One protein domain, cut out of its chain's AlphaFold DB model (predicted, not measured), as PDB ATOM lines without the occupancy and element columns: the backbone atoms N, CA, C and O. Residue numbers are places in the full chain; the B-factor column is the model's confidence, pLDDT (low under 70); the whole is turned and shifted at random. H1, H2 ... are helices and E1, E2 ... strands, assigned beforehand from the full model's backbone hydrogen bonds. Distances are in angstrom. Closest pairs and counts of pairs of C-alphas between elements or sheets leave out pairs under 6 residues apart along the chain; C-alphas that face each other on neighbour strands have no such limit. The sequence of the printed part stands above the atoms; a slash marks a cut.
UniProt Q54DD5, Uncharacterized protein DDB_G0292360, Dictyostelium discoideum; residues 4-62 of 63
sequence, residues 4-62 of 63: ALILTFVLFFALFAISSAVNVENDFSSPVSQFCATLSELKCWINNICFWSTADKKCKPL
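This is residues 4 to 62 of the 63 residues of the protein "Uncharacterized protein DDB_G0292360" of Dictyostelium discoideum (UniProt Q54DD5). A long helix, H1, sticks out as an arm from a small body in which H2 and the short H3 pack on a two-stranded hairpin, E1 and E2. Residues 4 to 28, of which 4 to 22 belong to H1, stand free, and this arm makes much of the length. The printed part has 59 residues, with the named elements in the order H1, H2, H3, E1, E2; the sheet, E1 - E2, is antiparallel and the class is mostly helix. The whole is extended, with a radius of gyration of the C-alphas of 16.9 A and spans of 54 by 23 by 18 A.

H1, residues 4 to 22, begins at C-alpha 4 (-61.405, 0.167, 39.888) and is 26.7 A long. H2, residues 29 to 38, is 14.1 A long and begins at C-alpha 29 (-37.448, -7.033, 9.359). H3 holds residues 41 to 46, 9.0 A. E1 holds residues 50 to 53, 9.4 A. E2, residues 58 to 61, 10.1 A, ends at C-alpha 61 (-38.834, -11.429, 3.817).

H1 is apart from H2, H3, E1 and E2. H2 and H3 are close but not clearly touching, with the C-alphas of Cys 36 and Cys 44 closest at 6.9 A; they run opposite ways at a steep tilt of 61 degrees. The closest C-alphas of H2 and E2 are those of Cys 36 and Cys 59, 5.5 A. Those of H3 and E1 are Cys 44 and Cys 50, 5.7 A. In the hairpin E1 and E2, antiparallel at 142 degrees, N 51 and O 60 are within hydrogen-bond range at 2.8 A. In H1, H2 and H3 every O i to N i+4 pair is within hydrogen-bond range.

The C-alphas farthest apart, Ala 4 and Ala 55, are 55.4 A apart. The body without the free stretch spans 21 by 18 by 15 A. The printed part has no cut, and no link is long. Mean pLDDT of the printed part is 73.8; residue 15 and residues 17 to 31 are under 70.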
ATOM      1  N   ALA A   4     -62.829  -0.163  39.914       74.46
ATOM      2  CA  ALA A   4     -61.405   0.167  39.888       74.46
ATOM      3  C   ALA A   4     -60.493  -1.006  39.470       74.46
ATOM      4  O   ALA A   4     -59.500  -0.769  38.792       74.46
ATOM      5  N   LEU A   5     -60.845  -2.259  39.797       75.99
ATOM      6  CA  LEU A   5     -60.036  -3.437  39.435       75.99
ATOM      7  C   LEU A   5     -59.997  -3.694  37.921       75.99
ATOM      8  O   LEU A   5     -59.006  -4.192  37.401       75.99
ATOM      9  N   ILE A   6     -61.073  -3.357  37.204       78.15
ATOM     10  CA  ILE A   6     -61.146  -3.544  35.747       78.15
ATOM     11  C   ILE A   6     -60.301  -2.476  35.047       78.15
ATOM     12  O   ILE A   6     -59.586  -2.769  34.092       78.15
ATOM     13  N   LEU A   7     -60.350  -1.238  35.550       73.88
ATOM     14  CA  LEU A   7     -59.613  -0.114  34.972       73.88
ATOM     15  C   LEU A   7     -58.097  -0.325  35.051       73.88
ATOM     16  O   LEU A   7     -57.402  -0.059  34.073       73.88
ATOM     17  N   THR A   8     -57.587  -0.851  36.169       76.53
ATOM     18  CA  THR A   8     -56.153  -1.146  36.313       76.53
ATOM     19  C   THR A   8     -55.692  -2.258  35.371       76.53
ATOM     20  O   THR A   8     -54.597  -2.164  34.819       76.53
ATOM     21  N   PHE A   9     -56.527  -3.273  35.129       78.06
ATOM     22  CA  PHE A   9     -56.205  -4.376  34.220       78.06
ATOM     23  C   PHE A   9     -56.102  -3.920  32.756       78.06
ATOM     24  O   PHE A   9     -55.146  -4.263  32.063       78.06
ATOM     25  N   VAL A  10     -57.043  -3.087  32.297       81.53
ATOM     26  CA  VAL A  10     -57.015  -2.527  30.933       81.53
ATOM     27  C   VAL A  10     -55.806  -1.611  30.739       81.53
ATOM     28  O   VAL A  10     -55.159  -1.679  29.695       81.53
ATOM     29  N   LEU A  11     -55.457  -0.800  31.747       77.97
ATOM     30  CA  LEU A  11     -54.283   0.076  31.675       77.97
ATOM     31  C   LEU A  11     -52.981  -0.722  31.524       77.97
ATOM     32  O   LEU A  11     -52.135  -0.357  30.712       77.97
ATOM     33  N   PHE A  12     -52.837  -1.826  32.263       77.15
ATOM     34  CA  PHE A  12     -51.669  -2.704  32.153       77.15
ATOM     35  C   PHE A  12     -51.550  -3.337  30.762       77.15
ATOM     36  O   PHE A  12     -50.459  -3.380  30.198       77.15
ATOM     37  N   PHE A  13     -52.670  -3.783  30.183       76.49
ATOM     38  CA  PHE A  13     -52.679  -4.380  28.846       76.49
ATOM     39  C   PHE A  13     -52.354  -3.353  27.750       76.49
ATOM     40  O   PHE A  13     -51.591  -3.645  26.830       76.49
ATOM     41  N   ALA A  14     -52.869  -2.126  27.879       74.93
ATOM     42  CA  ALA A  14     -52.557  -1.032  26.965       74.93
ATOM     43  C   ALA A  14     -51.079  -0.614  27.048       74.93
ATOM     44  O   ALA A  14     -50.438  -0.440  26.017       74.93
ATOM     45  N   LEU A  15     -50.514  -0.507  28.257       66.58
ATOM     46  CA  LEU A  15     -49.096  -0.187  28.446       66.58
ATOM     47  C   LEU A  15     -48.183  -1.276  27.875       66.58
ATOM     48  O   LEU A  15     -47.210  -0.946  27.207       66.58
ATOM     49  N   PHE A  16     -48.521  -2.557  28.059       70.02
ATOM     50  CA  PHE A  16     -47.768  -3.662  27.459       70.02
ATOM     51  C   PHE A  16     -47.783  -3.596  25.924       70.02
ATOM     52  O   PHE A  16     -46.732  -3.720  25.296       70.02
ATOM     53  N   ALA A  17     -48.944  -3.305  25.325       66.68
ATOM     54  CA  ALA A  17     -49.076  -3.126  23.881       66.68
ATOM     55  C   ALA A  17     -48.270  -1.920  23.356       66.68
ATOM     56  O   ALA A  17     -47.639  -2.008  22.300       66.68
ATOM     57  N   ILE A  18     -48.237  -0.810  24.101       64.94
ATOM     58  CA  ILE A  18     -47.461   0.381  23.732       64.94
ATOM     59  C   ILE A  18     -45.959   0.133  23.903       64.94
ATOM     60  O   ILE A  18     -45.195   0.531  23.034       64.94
ATOM     61  N   SER A  19     -45.504  -0.564  24.950       55.31
ATOM     62  CA  SER A  19     -44.082  -0.919  25.103       55.31
ATOM     63  C   SER A  19     -43.582  -1.812  23.967       55.31
ATOM     64  O   SER A  19     -42.457  -1.627  23.508       55.31
ATOM     65  N   SER A  20     -44.418  -2.725  23.457       53.49
ATOM     66  CA  SER A  20     -44.096  -3.482  22.241       53.49
ATOM     67  C   SER A  20     -44.147  -2.650  20.955       53.49
ATOM     68  O   SER A  20     -43.570  -3.072  19.962       53.49
ATOM     69  N   ALA A  21     -44.804  -1.486  20.953       54.91
ATOM     70  CA  ALA A  21     -44.908  -0.611  19.783       54.91
ATOM     71  C   ALA A  21     -43.831   0.490  19.755       54.91
ATOM     72  O   ALA A  21     -43.280   0.781  18.699       54.91
ATOM     73  N   VAL A  22     -43.484   1.080  20.907       51.37
ATOM     74  CA  VAL A  22     -42.607   2.263  20.992       51.37
ATOM     75  C   VAL A  22     -41.126   1.949  20.755       51.37
ATOM     76  O   VAL A  22     -40.332   2.855  20.538       51.37
ATOM     77  N   ASN A  23     -40.743   0.669  20.770       48.18
ATOM     78  CA  ASN A  23     -39.371   0.234  20.499       48.18
ATOM     79  C   ASN A  23     -39.206  -0.431  19.117       48.18
ATOM     80  O   ASN A  23     -38.206  -1.104  18.877       48.18
ATOM     81  N   VAL A  24     -40.178  -0.280  18.209       49.55
ATOM     82  CA  VAL A  24     -40.183  -0.935  16.883       49.55
ATOM     83  C   VAL A  24     -40.304   0.103  15.767       49.55
ATOM     84  O   VAL A  24     -41.069  -0.049  14.826       49.55
ATOM     85  N   GLU A  25     -39.529   1.180  15.854       47.58
ATOM     86  CA  GLU A  25     -39.331   2.084  14.712       47.58
ATOM     87  C   GLU A  25     -38.043   1.765  13.927       47.58
ATOM     88  O   GLU A  25     -37.783   2.402  12.917       47.58
ATOM     89  N   ASN A  26     -37.237   0.766  14.329       50.97
ATOM     90  CA  ASN A  26     -35.916   0.543  13.710       50.97
ATOM     91  C   ASN A  26     -35.539  -0.902  13.335       50.97
ATOM     92  O   ASN A  26     -34.362  -1.179  13.143       50.97
ATOM     93  N   ASP A  27     -36.506  -1.816  13.176       46.73
ATOM     94  CA  ASP A  27     -36.253  -3.081  12.460       46.73
ATOM     95  C   ASP A  27     -37.566  -3.753  12.006       46.73
ATOM     96  O   ASP A  27     -38.038  -4.737  12.582       46.73
ATOM     97  N   PHE A  28     -38.202  -3.211  10.958       54.46
ATOM     98  CA  PHE A  28     -39.382  -3.834  10.328       54.46
ATOM     99  C   PHE A  28     -39.099  -5.254   9.800       54.46
ATOM    100  O   PHE A  28     -40.036  -6.007   9.529       54.46
ATOM    101  N   SER A  29     -37.831  -5.667   9.714       53.03
ATOM    102  CA  SER A  29     -37.448  -7.033   9.359       53.03
ATOM    103  C   SER A  29     -37.928  -8.045  10.395       53.03
ATOM    104  O   SER A  29     -38.251  -9.173  10.033       53.03
ATOM    105  N   SER A  30     -38.024  -7.678  11.676       64.25
ATOM    106  CA  SER A  30     -38.388  -8.616  12.745       64.25
ATOM    107  C   SER A  30     -39.853  -9.087  12.674       64.25
ATOM    108  O   SER A  30     -40.073 -10.295  12.557       64.25
ATOM    109  N   PRO A  31     -40.877  -8.207  12.629       69.60
ATOM    110  CA  PRO A  31     -42.263  -8.659  12.489       69.60
ATOM    111  C   PRO A  31     -42.533  -9.313  11.129       69.60
ATOM    112  O   PRO A  31     -43.261 -10.303  11.064       69.60
ATOM    113  N   VAL A  32     -41.931  -8.813  10.042       72.93
ATOM    114  CA  VAL A  32     -42.116  -9.400   8.705       72.93
ATOM    115  C   VAL A  32     -41.440 -10.768   8.618       72.93
ATOM    116  O   VAL A  32     -42.038 -11.702   8.097       72.93
ATOM    117  N   SER A  33     -40.238 -10.942   9.173       74.45
ATOM    118  CA  SER A  33     -39.575 -12.251   9.214       74.45
ATOM    119  C   SER A  33     -40.337 -13.258  10.069       74.45
ATOM    120  O   SER A  33     -40.477 -14.404   9.645       74.45
ATOM    121  N   GLN A  34     -40.896 -12.844  11.212       76.61
ATOM    122  CA  GLN A  34     -41.786 -13.688  12.013       76.61
ATOM    123  C   GLN A  34     -43.044 -14.061  11.233       76.61
ATOM    124  O   GLN A  34     -43.409 -15.233  11.179       76.61
ATOM    125  N   PHE A  35     -43.672 -13.092  10.569       82.09
ATOM    126  CA  PHE A  35     -44.826 -13.336   9.718       82.09
ATOM    127  C   PHE A  35     -44.490 -14.328   8.596       82.09
ATOM    128  O   PHE A  35     -45.144 -15.366   8.508       82.09
ATOM    129  N   CYS A  36     -43.430 -14.099   7.813       80.65
ATOM    130  CA  CYS A  36     -42.986 -15.018   6.764       80.65
ATOM    131  C   CYS A  36     -42.636 -16.407   7.332       80.65
ATOM    132  O   CYS A  36     -42.978 -17.409   6.714       80.65
ATOM    133  N   ALA A  37     -42.039 -16.501   8.526       78.32
ATOM    134  CA  ALA A  37     -41.745 -17.781   9.178       78.32
ATOM    135  C   ALA A  37     -43.009 -18.578   9.553       78.32
ATOM    136  O   ALA A  37     -42.956 -19.805   9.613       78.32
ATOM    137  N   THR A  38     -44.150 -17.913   9.771       80.27
ATOM    138  CA  THR A  38     -45.445 -18.592   9.962       80.27
ATOM    139  C   THR A  38     -46.119 -19.018   8.653       80.27
ATOM    140  O   THR A  38     -47.084 -19.787   8.678       80.27
ATOM    141  N   LEU A  39     -45.643 -18.538   7.497       80.79
ATOM    142  CA  LEU A  39     -46.214 -18.883   6.197       80.79
ATOM    143  C   LEU A  39     -45.675 -20.225   5.693       80.79
ATOM    144  O   LEU A  39     -44.472 -20.456   5.600       80.79
ATOM    145  N   SER A  40     -46.590 -21.100   5.281       82.29
ATOM    146  CA  SER A  40     -46.259 -22.286   4.483       82.29
ATOM    147  C   SER A  40     -45.759 -21.884   3.089       82.29
ATOM    148  O   SER A  40     -46.108 -20.808   2.606       82.29
ATOM    149  N   GLU A  41     -45.032 -22.772   2.402       77.67
ATOM    150  CA  GLU A  41     -44.493 -22.554   1.044       77.67
ATOM    151  C   GLU A  41     -45.509 -21.911   0.090       77.67
ATOM    152  O   GLU A  41     -45.250 -20.858  -0.484       77.67
ATOM    153  N   LEU A  42     -46.715 -22.480   0.010       82.29
ATOM    154  CA  LEU A  42     -47.789 -21.963  -0.838       82.29
ATOM    155  C   LEU A  42     -48.188 -20.522  -0.483       82.29
ATOM    156  O   LEU A  42     -48.363 -19.687  -1.364       82.29
ATOM    157  N   LYS A  43     -48.319 -20.217   0.812       80.34
ATOM    158  CA  LYS A  43     -48.680 -18.869   1.274       80.34
ATOM    159  C   LYS A  43     -47.551 -17.871   1.035       80.34
ATOM    160  O   LYS A  43     -47.832 -16.695   0.858       80.34
ATOM    161  N   CYS A  44     -46.305 -18.340   1.016       83.99
ATOM    162  CA  CYS A  44     -45.148 -17.528   0.680       83.99
ATOM    163  C   CYS A  44     -45.195 -17.079  -0.785       83.99
ATOM    164  O   CYS A  44     -45.061 -15.896  -1.054       83.99
ATOM    165  N   TRP A  45     -45.476 -18.003  -1.714       79.20
ATOM    166  CA  TRP A  45     -45.579 -17.708  -3.150       79.20
ATOM    167  C   TRP A  45     -46.709 -16.737  -3.512       79.20
ATOM    168  O   TRP A  45     -46.602 -16.012  -4.494       79.20
ATOM    169  N   ILE A  46     -47.793 -16.729  -2.732       83.59
ATOM    170  CA  ILE A  46     -48.939 -15.829  -2.942       83.59
ATOM    171  C   ILE A  46     -48.676 -14.443  -2.324       83.59
ATOM    172  O   ILE A  46     -49.385 -13.482  -2.622       83.59
ATOM    173  N   ASN A  47     -47.673 -14.316  -1.451       79.66
ATOM    174  CA  ASN A  47     -47.392 -13.079  -0.746       79.66
ATOM    175  C   ASN A  47     -46.348 -12.225  -1.483       79.66
ATOM    176  O   ASN A  47     -45.303 -12.722  -1.873       79.66
ATOM    177  N   ASN A  48     -46.598 -10.920  -1.612       83.00
ATOM    178  CA  ASN A  48     -45.678  -9.988  -2.273       83.00
ATOM    179  C   ASN A  48     -44.553  -9.456  -1.362       83.00
ATOM    180  O   ASN A  48     -43.633  -8.819  -1.865       83.00
ATOM    181  N   ILE A  49     -44.614  -9.680  -0.042       82.83
ATOM    182  CA  ILE A  49     -43.576  -9.238   0.918       82.83
ATOM    183  C   ILE A  49     -42.650 -10.369   1.384       82.83
ATOM    184  O   ILE A  49     -41.702 -10.120   2.128       82.83
ATOM    185  N   CYS A  50     -42.901 -11.607   0.961       84.87
ATOM    186  CA  CYS A  50     -42.062 -12.754   1.285       84.87
ATOM    187  C   CYS A  50     -41.682 -13.504   0.002       84.87
ATOM    188  O   CYS A  50     -42.450 -13.530  -0.950       84.87
ATOM    189  N   PHE A  51     -40.527 -14.164  -0.011       86.95
ATOM    190  CA  PHE A  51     -40.142 -15.088  -1.072       86.95
ATOM    191  C   PHE A  51     -39.764 -16.448  -0.492       86.95
ATOM    192  O   PHE A  51     -39.207 -16.563   0.607       86.95
ATOM    193  N   TRP A  52     -40.055 -17.505  -1.244       87.94
ATOM    194  CA  TRP A  52     -39.636 -18.846  -0.874       87.94
ATOM    195  C   TRP A  52     -38.182 -19.068  -1.289       87.94
ATOM    196  O   TRP A  52     -37.857 -19.101  -2.476       87.94
ATOM    197  N   SER A  53     -37.291 -19.234  -0.312       88.80
ATOM    198  CA  SER A  53     -35.904 -19.591  -0.589       88.80
ATOM    199  C   SER A  53     -35.796 -21.103  -0.761       88.80
ATOM    200  O   SER A  53     -35.874 -21.848   0.215       88.80
ATOM    201  N   THR A  54     -35.579 -21.565  -1.993       85.25
ATOM    202  CA  THR A  54     -35.359 -22.992  -2.294       85.25
ATOM    203  C   THR A  54     -34.058 -23.527  -1.694       85.25
ATOM    204  O   THR A  54     -33.985 -24.709  -1.365       85.25
ATOM    205  N   ALA A  55     -33.059 -22.658  -1.492       87.00
ATOM    206  CA  ALA A  55     -31.793 -22.998  -0.844       87.00
ATOM    207  C   ALA A  55     -31.977 -23.336   0.644       87.00
ATOM    208  O   ALA A  55     -31.426 -24.318   1.132       87.00
ATOM    209  N   ASP A  56     -32.786 -22.547   1.356       86.38
ATOM    210  CA  ASP A  56     -33.062 -22.756   2.779       86.38
ATOM    211  C   ASP A  56     -34.339 -23.570   3.055       86.38
ATOM    212  O   ASP A  56     -34.624 -23.873   4.214       86.38
ATOM    213  N   LYS A  57     -35.141 -23.869   2.021       84.60
ATOM    214  CA  LYS A  57     -36.506 -24.424   2.125       84.60
ATOM    215  C   LYS A  57     -37.374 -23.688   3.154       84.60
ATOM    216  O   LYS A  57     -38.101 -24.308   3.929       84.60
ATOM    217  N   LYS A  58     -37.262 -22.357   3.193       84.17
ATOM    218  CA  LYS A  58     -38.004 -21.504   4.129       84.17
ATOM    219  C   LYS A  58     -38.450 -20.203   3.479       84.17
ATOM    220  O   LYS A  58     -37.798 -19.691   2.566       84.17
ATOM    221  N   CYS A  59     -39.552 -19.664   3.985       81.39
ATOM    222  CA  CYS A  59     -40.094 -18.382   3.562       81.39
ATOM    223  C   CYS A  59     -39.325 -17.240   4.245       81.39
ATOM    224  O   CYS A  59     -39.204 -17.220   5.471       81.39
ATOM    225  N   LYS A  60     -38.767 -16.319   3.458       83.90
ATOM    226  CA  LYS A  60     -37.966 -15.177   3.926       83.90
ATOM    227  C   LYS A  60     -38.620 -13.854   3.511       83.90
ATOM    228  O   LYS A  60     -39.313 -13.838   2.497       83.90
ATOM    229  N   PRO A  61     -38.402 -12.755   4.253       82.96
ATOM    230  CA  PRO A  61     -38.834 -11.429   3.817       82.96
ATOM    231  C   PRO A  61     -38.104 -11.008   2.531       82.96
ATOM    232  O   PRO A  61     -36.917 -11.305   2.372       82.96
ATOM    233  N   LEU A  62     -38.810 -10.328   1.622       75.96
ATOM    234  CA  LEU A  62     -38.204  -9.605   0.499       75.96
ATOM    235  C   LEU A  62     -37.512  -8.358   1.078       75.96
ATOM    236  O   LEU A  62     -38.195  -7.440   1.525       75.96
TER     237      LEU A  62